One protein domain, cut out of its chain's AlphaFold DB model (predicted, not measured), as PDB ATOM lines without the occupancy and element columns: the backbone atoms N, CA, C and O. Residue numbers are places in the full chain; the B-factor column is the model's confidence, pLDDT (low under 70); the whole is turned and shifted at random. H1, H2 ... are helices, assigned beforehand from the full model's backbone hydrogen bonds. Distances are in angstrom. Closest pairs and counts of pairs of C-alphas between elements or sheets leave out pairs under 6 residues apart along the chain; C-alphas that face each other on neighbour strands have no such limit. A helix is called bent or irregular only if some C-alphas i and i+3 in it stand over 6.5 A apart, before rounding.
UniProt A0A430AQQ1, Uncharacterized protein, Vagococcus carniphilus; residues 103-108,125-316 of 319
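What this domain is: This is residues 103 to 108 and 125 to 316 of the 319 residues of an uncharacterized protein of Vagococcus carniphilus (UniProt A0A430AQQ1). Helices lying mostly side by side build a broad slab: an up-and-down bundle of H6 to H10, each running against the one before it, makes the core, H3, H4 and H2 extend it in turn on one side, and H11 packs on H10 at the other. Residues 128 to 134, of which 129 to 134 belong to H1, stick out as a free arm. The printed part has 198 residues with eleven named helices, H1 to H11 in chain order, and no named strand; the class is all helix. It is compact, with a radius of gyration of the C-alphas of 18.3 A and spans of 53, 50 and 30 A.

Where its parts are: Residues 103 to 108 come before the cut and hold no named helix. H1, residues 129 to 134, begins with C-alpha 129 at (34.944, -26.334, -13.249) and is irregular: C-alphas 130 and 133 are 7.5 A apart. H2 is residues 138 to 151, 20.4 A long; H3 is 160 to 169, H4 178 to 187 and H5 192 to 196. H6, residues 198 to 217, is the longest helix by residues, 28.9 A from C-alpha 198 at (3.084, -3.053, 4.073) to C-alpha 217. H7 is 221 to 235, 20.6 A; H8 245 to 263, 26.9 A; H9 266 to 281, 22.6 A; H10 285 to 300, 22.0 A. H11, 304 to 314, ends with C-alpha 314 at (35.337, 1.858, 16.926).

How they stand to each other: H6 is the hub, touching five helices. It touches H8 at a shallow tilt of 31 degrees, the same way, with C-alphas of Val 209 and Ile 251 closest at 5.4 A. H6 and H7 form a hairpin, closest at Met 212 and Ala 224, C-alphas 6.0 A apart. H8 and H9 form another, at 20 degrees, with C-alphas of Leu 253 and Ala 272 closest at 4.6 A. H9 and H10 are a hairpin too, closest at C-alphas of Leu 279 and Leu 288, 6.2 A. H10 touches H11 with residues 299 to 300 alone; C-alphas of Ile 299 and Lys 307 are closest, 5.2 A. On H6 too, H3 touches at 9 degrees, the same way, its Ser 167 closest to Cys 207, C-alphas 4.5 A apart. H3 and H4 are a hairpin, closest at C-alphas of Asp 162 and Val 187, 6.8 A. H2 touches H4, closest at C-alphas of Glu 145 and Ile 183, 5.4 A. H5 and H6 touch only at the corner, closest at C-alphas of Ile 194 and Phe 200, 4.8 A. H1 touches no helix. In H2 to H9 every O i to N i+4 pair is within hydrogen-bond range; H10 has 11 of 12, H11 6 of 7 and H1 0 of 2, with 2 of 3 O i to N i+3 pairs.

The domain as a whole: The C-alphas farthest apart, of Thr 155 and Asn 305, are 55.7 A apart. Residues 109 to 124 are not printed; C-alphas 108 and 125 are 24.9 A apart across the cut. No link between named helices is long. The mean pLDDT of the printed part is 84.8; residues 153 to 156, 239 to 242 and 299 to 316 are under 70.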
ATOM      1  N   HIS A 103      11.155 -18.679 -16.925       93.62
ATOM      2  CA  HIS A 103      11.759 -17.495 -16.308       93.62
ATOM      3  C   HIS A 103      11.342 -16.180 -16.989       93.62
ATOM      4  O   HIS A 103      11.358 -15.135 -16.358       93.62
ATOM      5  N   LEU A 104      10.877 -16.212 -18.245       92.88
ATOM      6  CA  LEU A 104      10.385 -15.029 -18.961       92.88
ATOM      7  C   LEU A 104       8.863 -14.844 -18.885       92.88
ATOM      8  O   LEU A 104       8.342 -13.866 -19.419       92.88
ATOM      9  N   LYS A 105       8.122 -15.767 -18.255       88.88
ATOM     10  CA  LYS A 105       6.649 -15.737 -18.219       88.88
ATOM     11  C   LYS A 105       6.097 -14.852 -17.106       88.88
ATOM     12  O   LYS A 105       5.124 -14.140 -17.327       88.88
ATOM     13  N   ASN A 106       6.688 -14.896 -15.913       88.44
ATOM     14  CA  ASN A 106       6.269 -14.086 -14.770       88.44
ATOM     15  C   ASN A 106       7.433 -13.849 -13.794       88.44
ATOM     16  O   ASN A 106       8.457 -14.527 -13.853       88.44
ATOM     17  N   SER A 107       7.247 -12.892 -12.888       92.06
ATOM     18  CA  SER A 107       8.283 -12.434 -11.965       92.06
ATOM     19  C   SER A 107       8.684 -13.483 -10.932       92.06
ATOM     20  O   SER A 107       9.828 -13.486 -10.495       92.06
ATOM     21  N   LYS A 108       7.795 -14.413 -10.562       92.75
ATOM     22  CA  LYS A 108       8.138 -15.493  -9.626       92.75
ATOM     23  C   LYS A 108       9.151 -16.461 -10.239       92.75
ATOM     24  O   LYS A 108      10.145 -16.775  -9.597       92.75
ATOM     25  N   LEU A 125      32.031 -19.653  -3.111       83.88
ATOM     26  CA  LEU A 125      31.643 -21.039  -3.371       83.88
ATOM     27  C   LEU A 125      32.633 -21.714  -4.328       83.88
ATOM     28  O   LEU A 125      32.898 -21.228  -5.429       83.88
ATOM     29  N   ASN A 126      33.143 -22.879  -3.922       83.62
ATOM     30  CA  ASN A 126      34.006 -23.731  -4.744       83.62
ATOM     31  C   ASN A 126      33.176 -24.471  -5.802       83.62
ATOM     32  O   ASN A 126      32.873 -25.656  -5.669       83.62
ATOM     33  N   ILE A 127      32.777 -23.747  -6.845       85.81
ATOM     34  CA  ILE A 127      31.947 -24.289  -7.922       85.81
ATOM     35  C   ILE A 127      32.804 -25.163  -8.847       85.81
ATOM     36  O   ILE A 127      33.817 -24.669  -9.362       85.81
ATOM     37  N   PRO A 128      32.395 -26.422  -9.105       90.12
ATOM     38  CA  PRO A 128      33.098 -27.315 -10.022       90.12
ATOM     39  C   PRO A 128      33.340 -26.678 -11.394       90.12
ATOM     40  O   PRO A 128      32.484 -25.963 -11.924       90.12
ATOM     41  N   SER A 129      34.512 -26.937 -11.980       89.56
ATOM     42  CA  SER A 129      34.944 -26.334 -13.249       89.56
ATOM     43  C   SER A 129      33.944 -26.545 -14.384       89.56
ATOM     44  O   SER A 129      33.677 -25.619 -15.149       89.56
ATOM     45  N   GLU A 130      33.333 -27.730 -14.456       92.19
ATOM     46  CA  GLU A 130      32.334 -28.076 -15.465       92.19
ATOM     47  C   GLU A 130      31.080 -27.192 -15.397       92.19
ATOM     48  O   GLU A 130      30.368 -27.070 -16.390       92.19
ATOM     49  N   TYR A 131      30.827 -26.525 -14.269       90.69
ATOM     50  CA  TYR A 131      29.625 -25.728 -14.031       90.69
ATOM     51  C   TYR A 131      29.867 -24.216 -14.059       90.69
ATOM     52  O   TYR A 131      28.927 -23.434 -13.926       90.69
ATOM     53  N   GLN A 132      31.103 -23.764 -14.289       88.56
ATOM     54  CA  GLN A 132      31.433 -22.334 -14.263       88.56
ATOM     55  C   GLN A 132      30.775 -21.505 -15.376       88.56
ATOM     56  O   GLN A 132      30.673 -20.289 -15.258       88.56
ATOM     57  N   HIS A 133      30.292 -22.123 -16.451       88.62
ATOM     58  CA  HIS A 133      29.573 -21.409 -17.508       88.62
ATOM     59  C   HIS A 133      28.120 -21.054 -17.126       88.62
ATOM     60  O   HIS A 133      27.496 -20.229 -17.794       88.62
ATOM     61  N   TYR A 134      27.596 -21.627 -16.035       91.31
ATOM     62  CA  TYR A 134      26.282 -21.299 -15.461       91.31
ATOM     63  C   TYR A 134      26.302 -20.079 -14.532       91.31
ATOM     64  O   TYR A 134      25.251 -19.664 -14.040       91.31
ATOM     65  N   LYS A 135      27.483 -19.501 -14.279       91.19
ATOM     66  CA  LYS A 135      27.625 -18.286 -13.473       91.19
ATOM     67  C   LYS A 135      26.787 -17.152 -14.059       91.19
ATOM     68  O   LYS A 135      26.762 -16.963 -15.278       91.19
ATOM     69  N   PHE A 136      26.139 -16.385 -13.182       94.56
ATOM     70  CA  PHE A 136      25.480 -15.142 -13.576       94.56
ATOM     71  C   PHE A 136      26.459 -14.232 -14.329       94.56
ATOM     72  O   PHE A 136      27.637 -14.133 -13.984       94.56
ATOM     73  N   SER A 137      25.967 -13.581 -15.376       92.50
ATOM     74  CA  SER A 137      26.758 -12.786 -16.306       92.50
ATOM     75  C   SER A 137      26.000 -11.546 -16.779       92.50
ATOM     76  O   SER A 137      24.783 -11.431 -16.645       92.50
ATOM     77  N   GLU A 138      26.703 -10.647 -17.466       91.62
ATOM     78  CA  GLU A 138      26.108  -9.482 -18.138       91.62
ATOM     79  C   GLU A 138      24.980  -9.839 -19.119       91.62
ATOM     80  O   GLU A 138      24.057  -9.052 -19.345       91.62
ATOM     81  N   LYS A 139      25.029 -11.033 -19.727       92.94
ATOM     82  CA  LYS A 139      23.951 -11.499 -20.611       92.94
ATOM     83  C   LYS A 139      22.658 -11.710 -19.825       92.94
ATOM     84  O   LYS A 139      21.594 -11.338 -20.315       92.94
ATOM     85  N   ASP A 140      22.758 -12.232 -18.608       94.81
ATOM     86  CA  ASP A 140      21.616 -12.471 -17.725       94.81
ATOM     87  C   ASP A 140      20.989 -11.158 -17.263       94.81
ATOM     88  O   ASP A 140      19.768 -10.996 -17.294       94.81
ATOM     89  N   LEU A 141      21.826 -10.171 -16.935       93.75
ATOM     90  CA  LEU A 141      21.370  -8.832 -16.574       93.75
ATOM     91  C   LEU A 141      20.570  -8.176 -17.713       93.75
ATOM     92  O   LEU A 141      19.489  -7.630 -17.484       93.75
ATOM     93  N   LYS A 142      21.027  -8.317 -18.965       93.19
ATOM     94  CA  LYS A 142      20.299  -7.847 -20.160       93.19
ATOM     95  C   LYS A 142      18.989  -8.600 -20.410       93.19
ATOM     96  O   LYS A 142      18.034  -8.005 -20.921       93.19
ATOM     97  N   ILE A 143      18.919  -9.890 -20.070       95.06
ATOM     98  CA  ILE A 143      17.672 -10.670 -20.131       95.06
ATOM     99  C   ILE A 143      16.649 -10.090 -19.146       95.06
ATOM    100  O   ILE A 143      15.504  -9.843 -19.532       95.06
ATOM    101  N   ILE A 144      17.069  -9.799 -17.911       95.81
ATOM    102  CA  ILE A 144      16.216  -9.196 -16.876       95.81
ATOM    103  C   ILE A 144      15.768  -7.785 -17.285       95.81
ATOM    104  O   ILE A 144      14.579  -7.470 -17.215       95.81
ATOM    105  N   GLU A 145      16.679  -6.949 -17.788       93.94
ATOM    106  CA  GLU A 145      16.339  -5.629 -18.336       93.94
ATOM    107  C   GLU A 145      15.269  -5.744 -19.435       93.94
ATOM    108  O   GLU A 145      14.246  -5.055 -19.407       93.94
ATOM    109  N   SER A 146      15.467  -6.666 -20.383       92.69
ATOM    110  CA  SER A 146      14.541  -6.898 -21.495       92.69
ATOM    111  C   SER A 146      13.169  -7.382 -21.024       92.69
ATOM    112  O   SER A 146      12.147  -6.993 -21.596       92.69
ATOM    113  N   TYR A 147      13.133  -8.218 -19.984       93.31
ATOM    114  CA  TYR A 147      11.899  -8.673 -19.353       93.31
ATOM    115  C   TYR A 147      11.083  -7.492 -18.809       93.31
ATOM    116  O   TYR A 147       9.900  -7.349 -19.137       93.31
ATOM    117  N   TYR A 148      11.717  -6.596 -18.052       92.25
ATOM    118  CA  TYR A 148      11.038  -5.434 -17.479       92.25
ATOM    119  C   TYR A 148      10.653  -4.388 -18.526       92.25
ATOM    120  O   TYR A 148       9.539  -3.860 -18.485       92.25
ATOM    121  N   LYS A 149      11.502  -4.165 -19.536       90.12
ATOM    122  CA  LYS A 149      11.197  -3.279 -20.669       90.12
ATOM    123  C   LYS A 149       9.894  -3.670 -21.373       90.12
ATOM    124  O   LYS A 149       9.088  -2.797 -21.684       90.12
ATOM    125  N   LYS A 150       9.660  -4.969 -21.596       87.62
ATOM    126  CA  LYS A 150       8.430  -5.479 -22.238       87.62
ATOM    127  C   LYS A 150       7.180  -5.276 -21.385       87.62
ATOM    128  O   LYS A 150       6.088  -5.140 -21.926       87.62
ATOM    129  N   ARG A 151       7.328  -5.267 -20.061       81.06
ATOM    130  CA  ARG A 151       6.202  -5.173 -19.131       81.06
ATOM    131  C   ARG A 151       5.818  -3.721 -18.788       81.06
ATOM    132  O   ARG A 151       4.731  -3.532 -18.259       81.06
ATOM    133  N   LYS A 152       6.632  -2.709 -19.136       70.25
ATOM    134  CA  LYS A 152       6.458  -1.279 -18.774       70.25
ATOM    135  C   LYS A 152       5.046  -0.702 -19.006       70.25
ATOM    136  O   LYS A 152       4.646   0.210 -18.294       70.25
ATOM    137  N   ASN A 153       4.287  -1.230 -19.967       66.38
ATOM    138  CA  ASN A 153       2.958  -0.717 -20.332       66.38
ATOM    139  C   ASN A 153       1.780  -1.461 -19.666       66.38
ATOM    140  O   ASN A 153       0.628  -1.187 -19.993       66.38
ATOM    141  N   LEU A 154       2.034  -2.426 -18.777       64.25
ATOM    142  CA  LEU A 154       0.983  -3.200 -18.111       64.25
ATOM    143  C   LEU A 154       0.535  -2.505 -16.815       64.25
ATOM    144  O   LEU A 154       1.348  -2.247 -15.929       64.25
ATOM    145  N   THR A 155      -0.766  -2.256 -16.660       52.47
ATOM    146  CA  THR A 155      -1.362  -1.818 -15.387       52.47
ATOM    147  C   THR A 155      -1.115  -2.865 -14.290       52.47
ATOM    148  O   THR A 155      -1.193  -4.065 -14.541       52.47
ATOM    149  N   ASN A 156      -0.820  -2.427 -13.057       57.25
ATOM    150  CA  ASN A 156      -0.485  -3.291 -11.906       57.25
ATOM    151  C   ASN A 156       0.812  -4.118 -12.034       57.25
ATOM    152  O   ASN A 156       0.915  -5.202 -11.451       57.25
ATOM    153  N   PHE A 157       1.813  -3.570 -12.722       73.06
ATOM    154  CA  PHE A 157       3.118  -4.170 -13.013       73.06
ATOM    155  C   PHE A 157       3.866  -4.781 -11.812       73.06
ATOM    156  O   PHE A 157       4.365  -5.900 -11.922       73.06
ATOM    157  N   LEU A 158       3.943  -4.076 -10.679       85.00
ATOM    158  CA  LEU A 158       4.854  -4.435  -9.588       85.00
ATOM    159  C   LEU A 158       4.322  -5.583  -8.709       85.00
ATOM    160  O   LEU A 158       3.198  -5.530  -8.203       85.00
ATOM    161  N   SER A 159       5.145  -6.598  -8.473       89.62
ATOM    162  CA  SER A 159       4.957  -7.693  -7.513       89.62
ATOM    163  C   SER A 159       6.114  -7.731  -6.507       89.62
ATOM    164  O   SER A 159       7.180  -7.171  -6.756       89.62
ATOM    165  N   THR A 160       5.941  -8.422  -5.378       90.38
ATOM    166  CA  THR A 160       7.027  -8.606  -4.398       90.38
ATOM    167  C   THR A 160       8.224  -9.349  -4.994       90.38
ATOM    168  O   THR A 160       9.362  -9.027  -4.672       90.38
ATOM    169  N   SER A 161       7.994 -10.274  -5.932       92.81
ATOM    170  CA  SER A 161       9.071 -10.961  -6.653       92.81
ATOM    171  C   SER A 161       9.904 -10.027  -7.526       92.81
ATOM    172  O   SER A 161      11.098 -10.277  -7.665       92.81
ATOM    173  N   ASP A 162       9.319  -8.952  -8.070       93.81
ATOM    174  CA  ASP A 162      10.073  -7.958  -8.847       93.81
ATOM    175  C   ASP A 162      11.050  -7.186  -7.942       93.81
ATOM    176  O   ASP A 162      12.220  -7.018  -8.286       93.81
ATOM    177  N   LEU A 163      10.597  -6.800  -6.739       95.00
ATOM    178  CA  LEU A 163      11.449  -6.178  -5.718       95.00
ATOM    179  C   LEU A 163      12.563  -7.134  -5.275       95.00
ATOM    180  O   LEU A 163      13.727  -6.757  -5.252       95.00
ATOM    181  N   GLN A 164      12.231  -8.397  -5.007       94.56
ATOM    182  CA  GLN A 164      13.219  -9.411  -4.639       94.56
ATOM    183  C   GLN A 164      14.251  -9.664  -5.751       94.56
ATOM    184  O   GLN A 164      15.430  -9.814  -5.447       94.56
ATOM    185  N   ILE A 165      13.842  -9.695  -7.031       95.50
ATOM    186  CA  ILE A 165      14.784  -9.799  -8.161       95.50
ATOM    187  C   ILE A 165      15.764  -8.643  -8.092       95.50
ATOM    188  O   ILE A 165      16.964  -8.881  -8.065       95.50
ATOM    189  N   PHE A 166      15.250  -7.412  -8.029       94.62
ATOM    190  CA  PHE A 166      16.086  -6.223  -7.991       94.62
ATOM    191  C   PHE A 166      17.054  -6.264  -6.804       94.62
ATOM    192  O   PHE A 166      18.261  -6.178  -7.005       94.62
ATOM    193  N   SER A 167      16.537  -6.516  -5.600       94.19
ATOM    194  CA  SER A 167      17.305  -6.664  -4.359       94.19
ATOM    195  C   SER A 167      18.428  -7.700  -4.446       94.19
ATOM    196  O   SER A 167      19.465  -7.514  -3.817       94.19
ATOM    197  N   ASN A 168      18.236  -8.787  -5.199       92.69
ATOM    198  CA  ASN A 168      19.233  -9.845  -5.350       92.69
ATOM    199  C   ASN A 168      20.341  -9.489  -6.343       92.69
ATOM    200  O   ASN A 168      21.447 -10.009  -6.210       92.69
ATOM    201  N   LEU A 169      20.078  -8.603  -7.313       93.06
ATOM    202  CA  LEU A 169      21.081  -8.200  -8.304       93.06
ATOM    203  C   LEU A 169      22.302  -7.530  -7.667       93.06
ATOM    204  O   LEU A 169      23.366  -7.546  -8.269       93.06
ATOM    205  N   VAL A 170      22.167  -7.006  -6.447       87.81
ATOM    206  CA  VAL A 170      23.267  -6.462  -5.641       87.81
ATOM    207  C   VAL A 170      24.450  -7.430  -5.489       87.81
ATOM    208  O   VAL A 170      25.585  -7.001  -5.337       87.81
ATOM    209  N   ASN A 171      24.192  -8.741  -5.551       87.81
ATOM    210  CA  ASN A 171      25.214  -9.777  -5.397       87.81
ATOM    211  C   ASN A 171      26.058  -9.985  -6.664       87.81
ATOM    212  O   ASN A 171      26.974 -10.805  -6.655       87.81
ATOM    213  N   PHE A 172      25.717  -9.318  -7.767       90.00
ATOM    214  CA  PHE A 172      26.472  -9.375  -9.010       90.00
ATOM    215  C   PHE A 172      27.357  -8.136  -9.135       90.00
ATOM    216  O   PHE A 172      26.860  -7.035  -9.377       90.00
ATOM    217  N   GLU A 173      28.668  -8.321  -8.992       84.88
ATOM    218  CA  GLU A 173      29.633  -7.238  -9.161       84.88
ATOM    219  C   GLU A 173      29.845  -6.967 -10.653       84.88
ATOM    220  O   GLU A 173      30.261  -7.844 -11.418       84.88
ATOM    221  N   THR A 174      29.569  -5.732 -11.069       80.44
ATOM    222  CA  THR A 174      29.792  -5.281 -12.445       80.44
ATOM    223  C   THR A 174      30.479  -3.925 -12.497       80.44
ATOM    224  O   THR A 174      30.237  -3.040 -11.675       80.44
ATOM    225  N   SER A 175      31.287  -3.730 -13.539       75.44
ATOM    226  CA  SER A 175      31.804  -2.419 -13.923       75.44
ATOM    227  C   SER A 175      30.776  -1.568 -14.684       75.44
ATOM    228  O   SER A 175      30.962  -0.360 -14.802       75.44
ATOM    229  N   ASN A 176      29.713  -2.167 -15.240       82.94
ATOM    230  CA  ASN A 176      28.683  -1.461 -16.002       82.94
ATOM    231  C   ASN A 176      27.372  -1.355 -15.217       82.94
ATOM    232  O   ASN A 176      26.533  -2.252 -15.239       82.94
ATOM    233  N   PHE A 177      27.155  -0.205 -14.588       82.12
ATOM    234  CA  PHE A 177      25.971   0.029 -13.766       82.12
ATOM    235  C   PHE A 177      24.712   0.429 -14.567       82.12
ATOM    236  O   PHE A 177      23.607   0.477 -14.024       82.12
ATOM    237  N   GLU A 178      24.834   0.703 -15.869       85.38
ATOM    238  CA  GLU A 178      23.717   1.179 -16.699       85.38
ATOM    239  C   GLU A 178      22.489   0.235 -16.680       85.38
ATOM    240  O   GLU A 178      21.365   0.725 -16.511       85.38
ATOM    241  N   PRO A 179      22.633  -1.104 -16.794       86.50
ATOM    242  CA  PRO A 179      21.480  -2.001 -16.771       86.50
ATOM    243  C   PRO A 179      20.766  -2.012 -15.413       86.50
ATOM    244  O   PRO A 179      19.536  -2.075 -15.376       86.50
ATOM    245  N   PHE A 180      21.500  -1.875 -14.302       85.75
ATOM    246  CA  PHE A 180      20.915  -1.746 -12.963       85.75
ATOM    247  C   PHE A 180      20.012  -0.522 -12.873       85.75
ATOM    248  O   PHE A 180      18.874  -0.626 -12.419       85.75
ATOM    249  N   GLN A 181      20.481   0.621 -13.375       88.12
ATOM    250  CA  GLN A 181      19.701   1.854 -13.380       88.12
ATOM    251  C   GLN A 181      18.457   1.748 -14.274       88.12
ATOM    252  O   GLN A 181      17.389   2.246 -13.917       88.12
ATOM    253  N   LYS A 182      18.548   1.058 -15.418       90.56
ATOM    254  CA  LYS A 182      17.378   0.794 -16.272       90.56
ATOM    255  C   LYS A 182      16.360  -0.106 -15.582       90.56
ATOM    256  O   LYS A 182      15.176   0.223 -15.583       90.56
ATOM    257  N   ILE A 183      16.807  -1.202 -14.968       91.75
ATOM    258  CA  ILE A 183      15.937  -2.106 -14.205       91.75
ATOM    259  C   ILE A 183      15.286  -1.350 -13.047       91.75
ATOM    260  O   ILE A 183      14.072  -1.437 -12.898       91.75
ATOM    261  N   PHE A 184      16.049  -0.553 -12.297       91.00
ATOM    262  CA  PHE A 184      15.536   0.326 -11.245       91.00
ATOM    263  C   PHE A 184      14.411   1.226 -11.772       91.00
ATOM    264  O   PHE A 184      13.301   1.204 -11.242       91.00
ATOM    265  N   ASN A 185      14.650   1.939 -12.876       89.88
ATOM    266  CA  ASN A 185      13.652   2.818 -13.484       89.88
ATOM    267  C   ASN A 185      12.393   2.069 -13.945       89.88
ATOM    268  O   ASN A 185      11.309   2.646 -13.930       89.88
ATOM    269  N   TYR A 186      12.508   0.807 -14.373       90.19
ATOM    270  CA  TYR A 186      11.344  -0.007 -14.730       90.19
ATOM    271  C   TYR A 186      10.597  -0.542 -13.505       90.19
ATOM    272  O   TYR A 186       9.373  -0.509 -13.484       90.19
ATOM    273  N   VAL A 187      11.310  -1.043 -12.494       89.94
ATOM    274  CA  VAL A 187      10.716  -1.611 -11.274       89.94
ATOM    275  C   VAL A 187       9.996  -0.530 -10.471       89.94
ATOM    276  O   VAL A 187       8.881  -0.754 -10.006       89.94
ATOM    277  N   PHE A 188      10.587   0.659 -10.371       90.19
ATOM    278  CA  PHE A 188      10.067   1.764  -9.568       90.19
ATOM    279  C   PHE A 188       9.328   2.834 -10.378       90.19
ATOM    280  O   PHE A 188       9.070   3.917  -9.860       90.19
ATOM    281  N   SER A 189       8.925   2.547 -11.624       87.44
ATOM    282  CA  SER A 189       8.108   3.491 -12.405       87.44
ATOM    283  C   SER A 189       6.708   3.711 -11.822       87.44
ATOM    284  O   SER A 189       6.084   4.725 -12.115       87.44
ATOM    285  N   ASP A 190       6.201   2.758 -11.031       86.44
ATOM    286  CA  ASP A 190       4.934   2.860 -10.299       86.44
ATOM    287  C   ASP A 190       5.128   2.396  -8.850       86.44
ATOM    288  O   ASP A 190       5.276   1.207  -8.560       86.44
ATOM    289  N   THR A 191       5.113   3.356  -7.928       88.56
ATOM    290  CA  THR A 191       5.330   3.132  -6.494       88.56
ATOM    291  C   THR A 191       4.026   3.005  -5.708       88.56
ATOM    292  O   THR A 191       4.064   2.808  -4.493       88.56
ATOM    293  N   THR A 192       2.862   3.036  -6.368       87.12
ATOM    294  CA  THR A 192       1.539   3.046  -5.716       87.12
ATOM    295  C   THR A 192       1.353   1.864  -4.766       87.12
ATOM    296  O   THR A 192       0.845   2.022  -3.659       87.12
ATOM    297  N   LYS A 193       1.784   0.658  -5.167       85.88
ATOM    298  CA  LYS A 193       1.687  -0.533  -4.305       85.88
ATOM    299  C   LYS A 193       2.617  -0.452  -3.097       85.88
ATOM    300  O   LYS A 193       2.210  -0.871  -2.018       85.88
ATOM    301  N   ILE A 194       3.816   0.105  -3.269       89.06
ATOM    302  CA  ILE A 194       4.767   0.324  -2.173       89.06
ATOM    303  C   ILE A 194       4.147   1.287  -1.162       89.06
ATOM    304  O   ILE A 194       4.107   0.960   0.014       89.06
ATOM    305  N   LYS A 195       3.562   2.392  -1.648       86.69
ATOM    306  CA  LYS A 195       2.870   3.434  -0.869       86.69
ATOM    307  C   LYS A 195       1.571   2.971  -0.187       86.69
ATOM    308  O   LYS A 195       1.054   3.664   0.677       86.69
ATOM    309  N   LYS A 196       1.024   1.808  -0.561       84.12
ATOM    310  CA  LYS A 196      -0.283   1.333  -0.072       84.12
ATOM    311  C   LYS A 196      -0.217   0.066   0.776       84.12
ATOM    312  O   LYS A 196      -1.081  -0.133   1.627       84.12
ATOM    313  N   TYR A 197       0.759  -0.811   0.548       84.25
ATOM    314  CA  TYR A 197       0.763  -2.152   1.131       84.25
ATOM    315  C   TYR A 197       2.068  -2.452   1.874       84.25
ATOM    316  O   TYR A 197       3.135  -2.530   1.268       84.25
ATOM    317  N   LYS A 198       1.955  -2.738   3.179       83.50
ATOM    318  CA  LYS A 198       3.084  -3.053   4.073       83.50
ATOM    319  C   LYS A 198       4.073  -4.099   3.511       83.50
ATOM    320  O   LYS A 198       5.263  -3.800   3.523       83.50
ATOM    321  N   PRO A 199       3.652  -5.247   2.937       86.06
ATOM    322  CA  PRO A 199       4.606  -6.227   2.398       86.06
ATOM    323  C   PRO A 199       5.457  -5.695   1.235       86.06
ATOM    324  O   PRO A 199       6.597  -6.109   1.047       86.06
ATOM    325  N   PHE A 200       4.917  -4.775   0.429       90.62
ATOM    326  CA  PHE A 200       5.686  -4.131  -0.639       90.62
ATOM    327  C   PHE A 200       6.670  -3.112  -0.068       90.62
ATOM    328  O   PHE A 200       7.788  -3.019  -0.564       90.62
ATOM    329  N   TYR A 201       6.267  -2.380   0.972       90.62
ATOM    330  CA  TYR A 201       7.145  -1.456   1.680       90.62
ATOM    331  C   TYR A 201       8.320  -2.181   2.354       90.62
ATOM    332  O   TYR A 201       9.456  -1.755   2.191       90.62
ATOM    333  N   GLU A 202       8.091  -3.325   3.003       89.69
ATOM    334  CA  GLU A 202       9.160  -4.147   3.600       89.69
ATOM    335  C   GLU A 202      10.197  -4.589   2.562       89.69
ATOM    336  O   GLU A 202      11.392  -4.360   2.739       89.69
ATOM    337  N   HIS A 203       9.748  -5.143   1.432       92.31
ATOM    338  CA  HIS A 203      10.658  -5.512   0.347       92.31
ATOM    339  C   HIS A 203      11.350  -4.304  -0.289       92.31
ATOM    340  O   HIS A 203      12.492  -4.419  -0.726       92.31
ATOM    341  N   PHE A 204      10.684  -3.150  -0.343       93.75
ATOM    342  CA  PHE A 204      11.307  -1.912  -0.793       93.75
ATOM    343  C   PHE A 204      12.440  -1.478   0.144       93.75
ATOM    344  O   PHE A 204      13.519  -1.170  -0.351       93.75
ATOM    345  N   LEU A 205      12.245  -1.527   1.467       92.75
ATOM    346  CA  LEU A 205      13.308  -1.247   2.437       92.75
ATOM    347  C   LEU A 205      14.514  -2.175   2.228       92.75
ATOM    348  O   LEU A 205      15.646  -1.695   2.207       92.75
ATOM    349  N   THR A 206      14.280  -3.473   1.986       92.56
ATOM    350  CA  THR A 206      15.350  -4.429   1.645       92.56
ATOM    351  C   THR A 206      16.093  -4.037   0.362       92.56
ATOM    352  O   THR A 206      17.321  -4.059   0.330       92.56
ATOM    353  N   CYS A 207      15.377  -3.620  -0.690       93.88
ATOM    354  CA  CYS A 207      16.015  -3.105  -1.904       93.88
ATOM    355  C   CYS A 207      16.898  -1.892  -1.595       93.88
ATOM    356  O   CYS A 207      18.032  -1.828  -2.063       93.88
ATOM    357  N   VAL A 208      16.378  -0.930  -0.824       94.00
ATOM    358  CA  VAL A 208      17.105   0.302  -0.504       94.00
ATOM    359  C   VAL A 208      18.389  -0.032   0.246       94.00
ATOM    360  O   VAL A 208      19.462   0.344  -0.213       94.00
ATOM    361  N   VAL A 209      18.311  -0.783   1.347       93.19
ATOM    362  CA  VAL A 209      19.490  -1.087   2.171       93.19
ATOM    363  C   VAL A 209      20.557  -1.871   1.403       93.19
ATOM    364  O   VAL A 209      21.734  -1.528   1.492       93.19
ATOM    365  N   ASN A 210      20.163  -2.844   0.575       91.69
ATOM    366  CA  ASN A 210      21.102  -3.632  -0.221       91.69
ATOM    367  C   ASN A 210      21.856  -2.760  -1.231       91.69
ATOM    368  O   ASN A 210      23.080  -2.819  -1.329       91.69
ATOM    369  N   PHE A 211      21.143  -1.915  -1.974       91.94
ATOM    370  CA  PHE A 211      21.797  -1.051  -2.955       91.94
ATOM    371  C   PHE A 211      22.584   0.093  -2.319       91.94
ATOM    372  O   PHE A 211      23.595   0.503  -2.879       91.94
ATOM    373  N   MET A 212      22.172   0.575  -1.148       92.44
ATOM    374  CA  MET A 212      22.953   1.529  -0.360       92.44
ATOM    375  C   MET A 212      24.276   0.914   0.101       92.44
ATOM    376  O   MET A 212      25.327   1.534  -0.064       92.44
ATOM    377  N   TYR A 213      24.237  -0.326   0.597       90.69
ATOM    378  CA  TYR A 213      25.424  -1.110   0.931       90.69
ATOM    379  C   TYR A 213      26.354  -1.264  -0.286       90.69
ATOM    380  O   TYR A 213      27.537  -0.930  -0.212       90.69
ATOM    381  N   TYR A 214      25.816  -1.667  -1.441       88.56
ATOM    382  CA  TYR A 214      26.589  -1.794  -2.684       88.56
ATOM    383  C   TYR A 214      27.204  -0.468  -3.125       88.56
ATOM    384  O   TYR A 214      28.379  -0.402  -3.480       88.56
ATOM    385  N   SER A 215      26.431   0.616  -3.071       89.12
ATOM    386  CA  SER A 215      26.930   1.953  -3.376       89.12
ATOM    387  C   SER A 215      28.041   2.395  -2.426       89.12
ATOM    388  O   SER A 215      28.942   3.095  -2.879       89.12
ATOM    389  N   CYS A 216      28.021   1.983  -1.153       88.75
ATOM    390  CA  CYS A 216      29.126   2.230  -0.226       88.75
ATOM    391  C   CYS A 216      30.380   1.445  -0.629       88.75
ATOM    392  O   CYS A 216      31.453   2.033  -0.717       88.75
ATOM    393  N   LYS A 217      30.240   0.145  -0.923       84.81
ATOM    394  CA  LYS A 217      31.357  -0.733  -1.320       84.81
ATOM    395  C   LYS A 217      32.035  -0.295  -2.619       84.81
ATOM    396  O   LYS A 217      33.250  -0.391  -2.743       84.81
ATOM    397  N   HIS A 218      31.260   0.210  -3.577       83.25
ATOM    398  CA  HIS A 218      31.753   0.587  -4.905       83.25
ATOM    399  C   HIS A 218      31.833   2.105  -5.136       83.25
ATOM    400  O   HIS A 218      32.007   2.538  -6.273       83.25
ATOM    401  N   GLU A 219      31.659   2.916  -4.088       83.12
ATOM    402  CA  GLU A 219      31.620   4.389  -4.145       83.12
ATOM    403  C   GLU A 219      30.679   4.956  -5.244       83.12
ATOM    404  O   GLU A 219      30.917   6.018  -5.826       83.12
ATOM    405  N   ASN A 220      29.561   4.274  -5.536       84.25
ATOM    406  CA  ASN A 220      28.587   4.703  -6.549       84.25
ATOM    407  C   ASN A 220      27.586   5.720  -5.974       84.25
ATOM    408  O   ASN A 220      26.432   5.397  -5.664       84.25
ATOM    409  N   LEU A 221      28.047   6.967  -5.847       86.00
ATOM    410  CA  LEU A 221      27.302   8.065  -5.221       86.00
ATOM    411  C   LEU A 221      26.052   8.488  -6.015       86.00
ATOM    412  O   LEU A 221      25.010   8.763  -5.428       86.00
ATOM    413  N   SER A 222      26.131   8.520  -7.352       85.81
ATOM    414  CA  SER A 222      25.041   9.021  -8.213       85.81
ATOM    415  C   SER A 222      23.773   8.166  -8.114       85.81
ATOM    416  O   SER A 222      22.652   8.680  -8.010       85.81
ATOM    417  N   PHE A 223      23.941   6.841  -8.105       86.75
ATOM    418  CA  PHE A 223      22.811   5.939  -7.940       86.75
ATOM    419  C   PHE A 223      22.228   6.001  -6.523       86.75
ATOM    420  O   PHE A 223      21.006   6.027  -6.368       86.75
ATOM    421  N   ALA A 224      23.087   6.096  -5.505       89.81
ATOM    422  CA  ALA A 224      22.647   6.195  -4.120       89.81
ATOM    423  C   ALA A 224      21.806   7.455  -3.862       89.81
ATOM    424  O   ALA A 224      20.759   7.364  -3.226       89.81
ATOM    425  N   ASP A 225      22.198   8.603  -4.426       90.19
ATOM    426  CA  ASP A 225      21.430   9.852  -4.331       90.19
ATOM    427  C   ASP A 225      20.012   9.683  -4.923       90.19
ATOM    428  O   ASP A 225      19.018  10.128  -4.339       90.19
ATOM    429  N   SER A 226      19.898   8.983  -6.059       90.06
ATOM    430  CA  SER A 226      18.607   8.695  -6.705       90.06
ATOM    431  C   SER A 226      17.726   7.774  -5.851       90.06
ATOM    432  O   SER A 226      16.521   8.000  -5.719       90.06
ATOM    433  N   LEU A 227      18.331   6.751  -5.245       91.56
ATOM    434  CA  LEU A 227      17.655   5.780  -4.392       91.56
ATOM    435  C   LEU A 227      17.194   6.396  -3.062       91.56
ATOM    436  O   LEU A 227      16.056   6.174  -2.652       91.56
ATOM    437  N   LEU A 228      18.033   7.218  -2.422       91.94
ATOM    438  CA  LEU A 228      17.691   7.949  -1.198       91.94
ATOM    439  C   LEU A 228      16.551   8.937  -1.420       91.94
ATOM    440  O   LEU A 228      15.674   9.072  -0.565       91.94
ATOM    441  N   LYS A 229      16.538   9.621  -2.569       92.06
ATOM    442  CA  LYS A 229      15.435  10.510  -2.929       92.06
ATOM    443  C   LYS A 229      14.117   9.737  -3.008       92.06
ATOM    444  O   LYS A 229      13.151  10.128  -2.358       92.06
ATOM    445  N   LEU A 230      14.105   8.614  -3.730       92.56
ATOM    446  CA  LEU A 230      12.932   7.745  -3.835       92.56
ATOM    447  C   LEU A 230      12.490   7.200  -2.466       92.56
ATOM    448  O   LEU A 230      11.297   7.169  -2.168       92.56
ATOM    449  N   TYR A 231      13.443   6.788  -1.627       93.50
ATOM    450  CA  TYR A 231      13.180   6.333  -0.263       93.50
ATOM    451  C   TYR A 231      12.441   7.394   0.556       93.50
ATOM    452  O   TYR A 231      11.366   7.108   1.081       93.50
ATOM    453  N   ARG A 232      12.949   8.632   0.584       90.75
ATOM    454  CA  ARG A 232      12.327   9.743   1.321       90.75
ATOM    455  C   ARG A 232      10.931  10.084   0.790       90.75
ATOM    456  O   ARG A 232      10.028  10.315   1.582       90.75
ATOM    457  N   GLU A 233      10.735  10.058  -0.530       90.69
ATOM    458  CA  GLU A 233       9.428  10.292  -1.177       90.69
ATOM    459  C   GLU A 233       8.369   9.222  -0.859       90.69
ATOM    460  O   GLU A 233       7.169   9.473  -1.001       90.69
ATOM    461  N   ILE A 234       8.789   8.006  -0.510       89.31
ATOM    462  CA  ILE A 234       7.893   6.913  -0.107       89.31
ATOM    463  C   ILE A 234       7.705   6.910   1.413       89.31
ATOM    464  O   ILE A 234       6.608   6.637   1.894       89.31
ATOM    465  N   GLU A 235       8.753   7.219   2.177       85.50
ATOM    466  CA  GLU A 235       8.714   7.248   3.641       85.50
ATOM    467  C   GLU A 235       7.729   8.291   4.179       85.50
ATOM    468  O   GLU A 235       7.045   8.019   5.167       85.50
ATOM    469  N   THR A 236       7.570   9.433   3.498       80.88
ATOM    470  CA  THR A 236       6.564  10.451   3.853       80.88
ATOM    471  C   THR A 236       5.133   9.921   3.872       80.88
ATOM    472  O   THR A 236       4.303  10.470   4.592       80.88
ATOM    473  N   ASP A 237       4.845   8.851   3.126       76.50
ATOM    474  CA  ASP A 237       3.522   8.220   3.085       76.50
ATOM    475  C   ASP A 237       3.354   7.124   4.164       76.50
ATOM    476  O   ASP A 237       2.240   6.663   4.409       76.50
ATOM    477  N   PHE A 238       4.438   6.737   4.859       70.75
ATOM    478  CA  PHE A 238       4.459   5.775   5.976       70.75
ATOM    479  C   PHE A 238       5.236   6.257   7.225       70.75
ATOM    480  O   PHE A 238       5.998   5.477   7.817       70.75
ATOM    481  N   PRO A 239       5.032   7.501   7.701       56.56
ATOM    482  CA  PRO A 239       5.898   8.113   8.710       56.56
ATOM    483  C   PRO A 239       5.809   7.446  10.095       56.56
ATOM    484  O   PRO A 239       6.700   7.619  10.918       56.56
ATOM    485  N   SER A 240       4.759   6.659  10.361       53.47
ATOM    486  CA  SER A 240       4.470   6.042  11.667       53.47
ATOM    487  C   SER A 240       4.561   4.511  11.685       53.47
ATOM    488  O   SER A 240       4.125   3.870  12.643       53.47
ATOM    489  N   SER A 241       5.109   3.890  10.638       63.22
ATOM    490  CA  SER A 241       5.280   2.436  10.631       63.22
ATOM    491  C   SER A 241       6.533   2.023  11.419       63.22
ATOM    492  O   SER A 241       7.657   2.335  11.021       63.22
ATOM    493  N   ASN A 242       6.357   1.230  12.488       68.38
ATOM    494  CA  ASN A 242       7.440   0.502  13.187       68.38
ATOM    495  C   ASN A 242       8.043  -0.630  12.323       68.38
ATOM    496  O   ASN A 242       8.574  -1.614  12.828       68.38
ATOM    497  N   VAL A 243       7.888  -0.544  11.005       76.50
ATOM    498  CA  VAL A 243       8.275  -1.578  10.055       76.50
ATOM    499  C   VAL A 243       9.720  -1.337   9.643       76.50
ATOM    500  O   VAL A 243      10.043  -0.259   9.146       76.50
ATOM    501  N   GLY A 244      10.567  -2.349   9.857       79.44
ATOM    502  CA  GLY A 244      11.974  -2.345   9.453       79.44
ATOM    503  C   GLY A 244      12.806  -1.254  10.128       79.44
ATOM    504  O   GLY A 244      13.578  -0.591   9.448       79.44
ATOM    505  N   VAL A 245      12.614  -1.003  11.430       87.19
ATOM    506  CA  VAL A 245      13.360   0.037  12.171       87.19
ATOM    507  C   VAL A 245      14.871  -0.203  12.096       87.19
ATOM    508  O   VAL A 245      15.630   0.726  11.843       87.19
ATOM    509  N   ASP A 246      15.289  -1.453  12.250       87.62
ATOM    510  CA  ASP A 246      16.654  -1.931  12.026       87.62
ATOM    511  C   ASP A 246      17.153  -1.619  10.605       87.62
ATOM    512  O   ASP A 246      18.234  -1.057  10.435       87.62
ATOM    513  N   ILE A 247      16.332  -1.877   9.582       89.94
ATOM    514  CA  ILE A 247      16.665  -1.556   8.189       89.94
ATOM    515  C   ILE A 247      16.786  -0.039   7.982       89.94
ATOM    516  O   ILE A 247      17.693   0.419   7.292       89.94
ATOM    517  N   LYS A 248      15.917   0.769   8.595       90.50
ATOM    518  CA  LYS A 248      15.990   2.238   8.518       90.50
ATOM    519  C   LYS A 248      17.261   2.779   9.173       90.50
ATOM    520  O   LYS A 248      17.878   3.692   8.628       90.50
ATOM    521  N   ILE A 249      17.685   2.192  10.296       92.19
ATOM    522  CA  ILE A 249      18.975   2.508  10.927       92.19
ATOM    523  C   ILE A 249      20.121   2.234   9.944       92.19
ATOM    524  O   ILE A 249      20.971   3.102   9.759       92.19
ATOM    525  N   LEU A 250      20.109   1.086   9.256       93.00
ATOM    526  CA  LEU A 250      21.107   0.769   8.227       93.00
ATOM    527  C   LEU A 250      21.088   1.764   7.058       93.00
ATOM    528  O   LEU A 250      22.144   2.210   6.614       93.00
ATOM    529  N   ILE A 251      19.906   2.150   6.570       93.81
ATOM    530  CA  ILE A 251      19.769   3.133   5.483       93.81
ATOM    531  C   ILE A 251      20.380   4.480   5.888       93.81
ATOM    532  O   ILE A 251      21.118   5.074   5.101       93.81
ATOM    533  N   ASN A 252      20.113   4.947   7.110       93.81
ATOM    534  CA  ASN A 252      20.675   6.198   7.623       93.81
ATOM    535  C   ASN A 252      22.194   6.109   7.802       93.81
ATOM    536  O   ASN A 252      22.910   7.011   7.374       93.81
ATOM    537  N   LEU A 253      22.690   4.995   8.343       94.81
ATOM    538  CA  LEU A 253      24.121   4.730   8.469       94.81
ATOM    539  C   LEU A 253      24.818   4.790   7.103       94.81
ATOM    540  O   LEU A 253      25.806   5.503   6.945       94.81
ATOM    541  N   PHE A 254      24.291   4.094   6.092       94.56
ATOM    542  CA  PHE A 254      24.867   4.115   4.745       94.56
ATOM    543  C   PHE A 254      24.740   5.479   4.070       94.56
ATOM    544  O   PHE A 254      25.658   5.896   3.369       94.56
ATOM    545  N   SER A 255      23.645   6.207   4.305       94.00
ATOM    546  CA  SER A 255      23.499   7.590   3.842       94.00
ATOM    547  C   SER A 255      24.628   8.473   4.379       94.00
ATOM    548  O   SER A 255      25.260   9.191   3.605       94.00
ATOM    549  N   ASP A 256      24.921   8.393   5.676       93.31
ATOM    550  CA  ASP A 256      25.994   9.176   6.292       93.31
ATOM    551  C   ASP A 256      27.372   8.767   5.764       93.31
ATOM    552  O   ASP A 256      28.183   9.633   5.430       93.31
ATOM    553  N   LEU A 257      27.626   7.468   5.579       91.31
ATOM    554  CA  LEU A 257      28.878   6.997   4.977       91.31
ATOM    555  C   LEU A 257      29.072   7.509   3.544       91.31
ATOM    556  O   LEU A 257      30.170   7.939   3.193       91.31
ATOM    557  N   LEU A 258      28.021   7.543   2.723       91.00
ATOM    558  CA  LEU A 258      28.099   8.088   1.363       91.00
ATOM    559  C   LEU A 258      28.373   9.596   1.360       91.00
ATOM    560  O   LEU A 258      29.186  10.076   0.563       91.00
ATOM    561  N   ILE A 259      27.741  10.353   2.265       90.75
ATOM    562  CA  ILE A 259      28.016  11.788   2.415       90.75
ATOM    563  C   ILE A 259      29.453  11.999   2.896       90.75
ATOM    564  O   ILE A 259      30.153  12.867   2.367       90.75
ATOM    565  N   PHE A 260      29.930  11.183   3.835       89.81
ATOM    566  CA  PHE A 260      31.326  11.170   4.254       89.81
ATOM    567  C   PHE A 260      32.261  10.878   3.072       89.81
ATOM    568  O   PHE A 260      33.229  11.608   2.869       89.81
ATOM    569  N   PHE A 261      31.971   9.890   2.222       86.81
ATOM    570  CA  PHE A 261      32.802   9.608   1.049       86.81
ATOM    571  C   PHE A 261      32.864  10.785   0.075       86.81
ATOM    572  O   PHE A 261      33.941  11.060  -0.459       86.81
ATOM    573  N   LYS A 262      31.755  11.507  -0.098       87.94
ATOM    574  CA  LYS A 262      31.654  12.681  -0.974       87.94
ATOM    575  C   LYS A 262      32.358  13.918  -0.414       87.94
ATOM    576  O   LYS A 262      33.023  14.631  -1.157       87.94
ATOM    577  N   THR A 263      32.187  14.193   0.877       89.06
ATOM    578  CA  THR A 263      32.588  15.465   1.511       89.06
ATOM    579  C   THR A 263      33.878  15.372   2.317       89.06
ATOM    580  O   THR A 263      34.505  16.393   2.582       89.06
ATOM    581  N   LYS A 264      34.262  14.158   2.725       86.69
ATOM    582  CA  LYS A 264      35.307  13.870   3.717       86.69
ATOM    583  C   LYS A 264      35.087  14.568   5.070       86.69
ATOM    584  O   LYS A 264      36.044  14.747   5.815       86.69
ATOM    585  N   ASN A 265      33.847  14.949   5.400       89.06
ATOM    586  CA  ASN A 265      33.510  15.518   6.704       89.06
ATOM    587  C   ASN A 265      33.338  14.399   7.750       89.06
ATOM    588  O   ASN A 265      32.420  13.581   7.651       89.06
ATOM    589  N   ASP A 266      34.214  14.398   8.758       86.69
ATOM    590  CA  ASP A 266      34.255  13.411   9.843       86.69
ATOM    591  C   ASP A 266      32.971  13.360  10.690       86.69
ATOM    592  O   ASP A 266      32.703  12.333  11.310       86.69
ATOM    593  N   GLU A 267      32.161  14.423  10.716       91.06
ATOM    594  CA  GLU A 267      30.888  14.446  11.451       91.06
ATOM    595  C   GLU A 267      29.930  13.358  10.953       91.06
ATOM    596  O   GLU A 267      29.279  12.691  11.756       91.06
ATOM    597  N   TYR A 268      29.897  13.113   9.640       91.00
ATOM    598  CA  TYR A 268      29.075  12.049   9.062       91.00
ATOM    599  C   TYR A 268      29.630  10.659   9.382       91.00
ATOM    600  O   TYR A 268      28.865   9.734   9.637       91.00
ATOM    601  N   TYR A 269      30.955  10.505   9.454       88.31
ATOM    602  CA  TYR A 269      31.550   9.249   9.911       88.31
ATOM    603  C   TYR A 269      31.209   8.977  11.384       88.31
ATOM    604  O   TYR A 269      30.782   7.879  11.733       88.31
ATOM    605  N   ALA A 270      31.320   9.991  12.248       87.50
ATOM    606  CA  ALA A 270      30.929   9.886  13.650       87.50
ATOM    607  C   ALA A 270      29.429   9.569  13.807       87.50
ATOM    608  O   ALA A 270      29.068   8.731  14.630       87.50
ATOM    609  N   SER A 271      28.566  10.176  12.986       91.69
ATOM    610  CA  SER A 271      27.129   9.877  12.943       91.69
ATOM    611  C   SER A 271      26.846   8.423  12.536       91.69
ATOM    612  O   SER A 271      26.091   7.724  13.214       91.69
ATOM    613  N   ALA A 272      27.537   7.897  11.518       91.50
ATOM    614  CA  ALA A 272      27.438   6.488  11.133       91.50
ATOM    615  C   ALA A 272      27.828   5.532  12.282       91.50
ATOM    616  O   ALA A 272      27.175   4.508  12.495       91.50
ATOM    617  N   ILE A 273      28.846   5.888  13.073       88.50
ATOM    618  CA  ILE A 273      29.249   5.130  14.270       88.50
ATOM    619  C   ILE A 273      28.164   5.160  15.358       88.50
ATOM    620  O   ILE A 273      27.955   4.156  16.038       88.50
ATOM    621  N   VAL A 274      27.427   6.264  15.513       91.62
ATOM    622  CA  VAL A 274      26.284   6.318  16.443       91.62
ATOM    623  C   VAL A 274      25.221   5.291  16.045       91.62
ATOM    624  O   VAL A 274      24.783   4.523  16.900       91.62
ATOM    625  N   TYR A 275      24.857   5.209  14.763       93.31
ATOM    626  CA  TYR A 275      23.903   4.199  14.286       93.31
ATOM    627  C   TYR A 275      24.401   2.766  14.503       93.31
ATOM    628  O   TYR A 275      23.633   1.920  14.961       93.31
ATOM    629  N   ARG A 276      25.688   2.499  14.252       90.81
ATOM    630  CA  ARG A 276      26.315   1.204  14.563       90.81
ATOM    631  C   ARG A 276      26.146   0.856  16.045       90.81
ATOM    632  O   ARG A 276      25.730  -0.249  16.372       90.81
ATOM    633  N   ASN A 277      26.425   1.801  16.940       88.44
ATOM    634  CA  ASN A 277      26.317   1.576  18.382       88.44
ATOM    635  C   ASN A 277      24.877   1.310  18.826       88.44
ATOM    636  O   ASN A 277      24.664   0.472  19.694       88.44
ATOM    637  N   VAL A 278      23.884   1.937  18.190       90.81
ATOM    638  CA  VAL A 278      22.473   1.596  18.428       90.81
ATOM    639  C   VAL A 278      22.201   0.130  18.078       90.81
ATOM    640  O   VAL A 278      21.537  -0.563  18.846       90.81
ATOM    641  N   LEU A 279      22.723  -0.374  16.955       90.00
ATOM    642  CA  LEU A 279      22.576  -1.786  16.575       90.00
ATOM    643  C   LEU A 279      23.262  -2.742  17.570       90.00
ATOM    644  O   LEU A 279      22.724  -3.819  17.837       90.00
ATOM    645  N   VAL A 280      24.400  -2.340  18.154       86.88
ATOM    646  CA  VAL A 280      25.080  -3.072  19.244       86.88
ATOM    647  C   VAL A 280      24.209  -3.106  20.495       86.88
ATOM    648  O   VAL A 280      23.884  -4.188  20.983       86.88
ATOM    649  N   ASP A 281      23.773  -1.940  20.969       88.44
ATOM    650  CA  ASP A 281      22.986  -1.788  22.198       88.44
ATOM    651  C   ASP A 281      21.627  -2.519  22.104       88.44
ATOM    652  O   ASP A 281      21.069  -2.955  23.111       88.44
ATOM    653  N   THR A 282      21.104  -2.695  20.883       88.31
ATOM    654  CA  THR A 282      19.849  -3.417  20.592       88.31
ATOM    655  C   THR A 282      20.035  -4.889  20.223       88.31
ATOM    656  O   THR A 282      19.045  -5.596  20.035       88.31
ATOM    657  N   ASN A 283      21.277  -5.381  20.167       86.50
ATOM    658  CA  ASN A 283      21.624  -6.765  19.829       86.50
ATOM    659  C   ASN A 283      21.075  -7.231  18.458       86.50
ATOM    660  O   ASN A 283      20.712  -8.397  18.272       86.50
ATOM    661  N   CYS A 284      21.044  -6.333  17.472       85.88
ATOM    662  CA  CYS A 284      20.635  -6.627  16.095       85.88
ATOM    663  C   CYS A 284      21.791  -7.260  15.295       85.88
ATOM    664  O   CYS A 284      22.359  -6.634  14.399       85.88
ATOM    665  N   LYS A 285      22.157  -8.505  15.627       83.69
ATOM    666  CA  LYS A 285      23.361  -9.191  15.107       83.69
ATOM    667  C   LYS A 285      23.461  -9.244  13.580       83.69
ATOM    668  O   LYS A 285      24.536  -8.995  13.043       83.69
ATOM    669  N   ASP A 286      22.360  -9.530  12.890       78.44
ATOM    670  CA  ASP A 286      22.359  -9.641  11.426       78.44
ATOM    671  C   ASP A 286      22.638  -8.287  10.757       78.44
ATOM    672  O   ASP A 286      23.424  -8.201   9.815       78.44
ATOM    673  N   ALA A 287      22.049  -7.208  11.285       83.38
ATOM    674  CA  ALA A 287      22.296  -5.848  10.815       83.38
ATOM    675  C   ALA A 287      23.737  -5.402  11.110       83.38
ATOM    676  O   ALA A 287      24.386  -4.808  10.251       83.38
ATOM    677  N   LEU A 288      24.260  -5.742  12.294       84.38
ATOM    678  CA  LEU A 288      25.652  -5.471  12.661       84.38
ATOM    679  C   LEU A 288      26.639  -6.132  11.707       84.38
ATOM    680  O   LEU A 288      27.572  -5.473  11.269       84.38
ATOM    681  N   TYR A 289      26.415  -7.395  11.341       84.06
ATOM    682  CA  TYR A 289      27.297  -8.106  10.414       84.06
ATOM    683  C   TYR A 289      27.457  -7.361   9.076       84.06
ATOM    684  O   TYR A 289      28.564  -7.250   8.555       84.06
ATOM    685  N   ILE A 290      26.367  -6.793   8.548       81.38
ATOM    686  CA  ILE A 290      26.383  -5.986   7.318       81.38
ATOM    687  C   ILE A 290      27.164  -4.674   7.529       81.38
ATOM    688  O   ILE A 290      27.895  -4.239   6.639       81.38
ATOM    689  N   CYS A 291      27.014  -4.030   8.692       84.62
ATOM    690  CA  CYS A 291      27.741  -2.804   9.027       84.62
ATOM    691  C   CYS A 291      29.248  -3.021   9.157       84.62
ATOM    692  O   CYS A 291      30.011  -2.249   8.573       84.62
ATOM    693  N   GLU A 292      29.670  -4.033   9.921       82.50
ATOM    694  CA  GLU A 292      31.090  -4.296  10.183       82.50
ATOM    695  C   GLU A 292      31.853  -4.525   8.881       82.50
ATOM    696  O   GLU A 292      32.921  -3.952   8.698       82.50
ATOM    697  N   ASP A 293      31.260  -5.245   7.927       82.06
ATOM    698  CA  ASP A 293      31.893  -5.515   6.636       82.06
ATOM    699  C   ASP A 293      32.210  -4.226   5.846       82.06
ATOM    700  O   ASP A 293      33.228  -4.139   5.159       82.06
ATOM    701  N   ILE A 294      31.383  -3.174   5.946       82.00
ATOM    702  CA  ILE A 294      31.700  -1.867   5.337       82.00
ATOM    703  C   ILE A 294      32.754  -1.112   6.145       82.00
ATOM    704  O   ILE A 294      33.649  -0.510   5.550       82.00
ATOM    705  N   PHE A 295      32.660  -1.105   7.475       81.88
ATOM    706  CA  PHE A 295      33.647  -0.408   8.300       81.88
ATOM    707  C   PHE A 295      35.042  -1.013   8.138       81.88
ATOM    708  O   PHE A 295      35.998  -0.258   7.957       81.88
ATOM    709  N   ASP A 296      35.150  -2.339   8.091       79.19
ATOM    710  CA  ASP A 296      36.398  -3.050   7.822       79.19
ATOM    711  C   ASP A 296      36.989  -2.647   6.467       79.19
ATOM    712  O   ASP A 296      38.179  -2.334   6.381       79.19
ATOM    713  N   ASP A 297      36.170  -2.553   5.418       75.19
ATOM    714  CA  ASP A 297      36.621  -2.082   4.106       75.19
ATOM    715  C   ASP A 297      37.100  -0.626   4.134       75.19
ATOM    716  O   ASP A 297      38.111  -0.292   3.508       75.19
ATOM    717  N   ILE A 298      36.416   0.257   4.869       72.88
ATOM    718  CA  ILE A 298      36.830   1.659   5.021       72.88
ATOM    719  C   ILE A 298      38.176   1.748   5.743       72.88
ATOM    720  O   ILE A 298      39.026   2.542   5.348       72.88
ATOM    721  N   ILE A 299      38.378   0.959   6.796       69.25
ATOM    722  CA  ILE A 299      39.589   0.966   7.628       69.25
ATOM    723  C   ILE A 299      40.772   0.373   6.862       69.25
ATOM    724  O   ILE A 299      41.880   0.913   6.905       69.25
ATOM    725  N   ASN A 300      40.547  -0.728   6.144       66.50
ATOM    726  CA  ASN A 300      41.605  -1.479   5.478       66.50
ATOM    727  C   ASN A 300      42.045  -0.867   4.139       66.50
ATOM    728  O   ASN A 300      43.176  -1.103   3.722       66.50
ATOM    729  N   ASN A 301      41.220  -0.019   3.514       63.09
ATOM    730  CA  ASN A 301      41.555   0.680   2.264       63.09
ATOM    731  C   ASN A 301      42.121   2.100   2.463       63.09
ATOM    732  O   ASN A 301      42.123   2.909   1.527       63.09
ATOM    733  N   LYS A 302      42.580   2.457   3.669       59.56
ATOM    734  CA  LYS A 302      43.136   3.789   3.961       59.56
ATOM    735  C   LYS A 302      44.565   3.708   4.480       59.56
ATOM    736  O   LYS A 302      44.990   2.723   5.072       59.56
ATOM    737  N   ASP A 303      45.304   4.793   4.252       48.28
ATOM    738  CA  ASP A 303      46.663   4.954   4.765       48.28
ATOM    739  C   ASP A 303      46.684   4.857   6.305       48.28
ATOM    740  O   ASP A 303      45.711   5.193   6.985       48.28
ATOM    741  N   LYS A 304      47.810   4.425   6.869       54.81
ATOM    742  CA  LYS A 304      47.975   4.017   8.271       54.81
ATOM    743  C   LYS A 304      47.549   5.094   9.279       54.81
ATOM    744  O   LYS A 304      46.979   4.781  10.320       54.81
ATOM    745  N   ASN A 305      47.772   6.370   8.963       56.22
ATOM    746  CA  ASN A 305      47.372   7.490   9.826       56.22
ATOM    747  C   ASN A 305      45.849   7.706   9.851       56.22
ATOM    748  O   ASN A 305      45.286   8.086  10.875       56.22
ATOM    749  N   VAL A 306      45.182   7.448   8.727       59.16
ATOM    750  CA  VAL A 306      43.724   7.538   8.586       59.16
ATOM    751  C   VAL A 306      43.062   6.324   9.241       59.16
ATOM    752  O   VAL A 306      42.052   6.471   9.925       59.16
ATOM    753  N   LYS A 307      43.693   5.152   9.116       62.25
ATOM    754  CA  LYS A 307      43.301   3.915   9.795       62.25
ATOM    755  C   LYS A 307      43.246   4.091  11.320       62.25
ATOM    756  O   LYS A 307      42.182   3.920  11.906       62.25
ATOM    757  N   ASN A 308      44.329   4.575  11.935       63.72
ATOM    758  CA  ASN A 308      44.401   4.801  13.388       63.72
ATOM    759  C   ASN A 308      43.337   5.792  13.903       63.72
ATOM    760  O   ASN A 308      42.811   5.635  15.005       63.72
ATOM    761  N   LYS A 309      43.014   6.827  13.114       69.25
ATOM    762  CA  LYS A 309      41.979   7.812  13.462       69.25
ATOM    763  C   LYS A 309      40.589   7.171  13.518       69.25
ATOM    764  O   LYS A 309      39.818   7.497  14.415       69.25
ATOM    765  N   TYR A 310      40.271   6.279  12.582       67.56
ATOM    766  CA  TYR A 310      38.961   5.628  12.500       67.56
ATOM    767  C   TYR A 310      38.817   4.429  13.442       67.56
ATOM    768  O   TYR A 310      37.775   4.283  14.076       67.56
ATOM    769  N   GLU A 311      39.884   3.655  13.659       67.88
ATOM    770  CA  GLU A 311      39.919   2.603  14.687       67.88
ATOM    771  C   GLU A 311      39.670   3.162  16.097       67.88
ATOM    772  O   GLU A 311      39.011   2.520  16.916       67.88
ATOM    773  N   TYR A 312      40.113   4.391  16.385       66.06
ATOM    774  CA  TYR A 312      39.800   5.071  17.648       66.06
ATOM    775  C   TYR A 312      38.288   5.285  17.865       66.06
ATOM    776  O   TYR A 312      37.815   5.220  19.000       66.06
ATOM    777  N   PHE A 313      37.506   5.512  16.802       60.88
ATOM    778  CA  PHE A 313      36.049   5.658  16.925       60.88
ATOM    779  C   PHE A 313      35.340   4.326  17.211       60.88
ATOM    780  O   PHE A 313      34.281   4.333  17.836       60.88
ATOM    781  N   ILE A 314      35.926   3.200  16.796       64.56
ATOM    782  CA  ILE A 314      35.337   1.858  16.926       64.56
ATOM    783  C   ILE A 314      35.758   1.178  18.238       64.56
ATOM    784  O   ILE A 314      34.927   0.584  18.919       64.56
ATOM    785  N   SER A 315      37.023   1.328  18.644       53.47
ATOM    786  CA  SER A 315      37.621   0.685  19.831       53.47
ATOM    787  C   SER A 315      37.109   1.198  21.185       53.47
ATOM    788  O   SER A 315      37.461   0.652  22.227       53.47
ATOM    789  N   LYS A 316      36.251   2.228  21.222       45.75
ATOM    790  CA  LYS A 316      35.796   2.829  22.487       45.75
ATOM    791  C   LYS A 316      34.781   2.011  23.298       45.75
ATOM    792  O   LYS A 316      34.337   2.507  24.333       45.75
TER     793      LYS A 316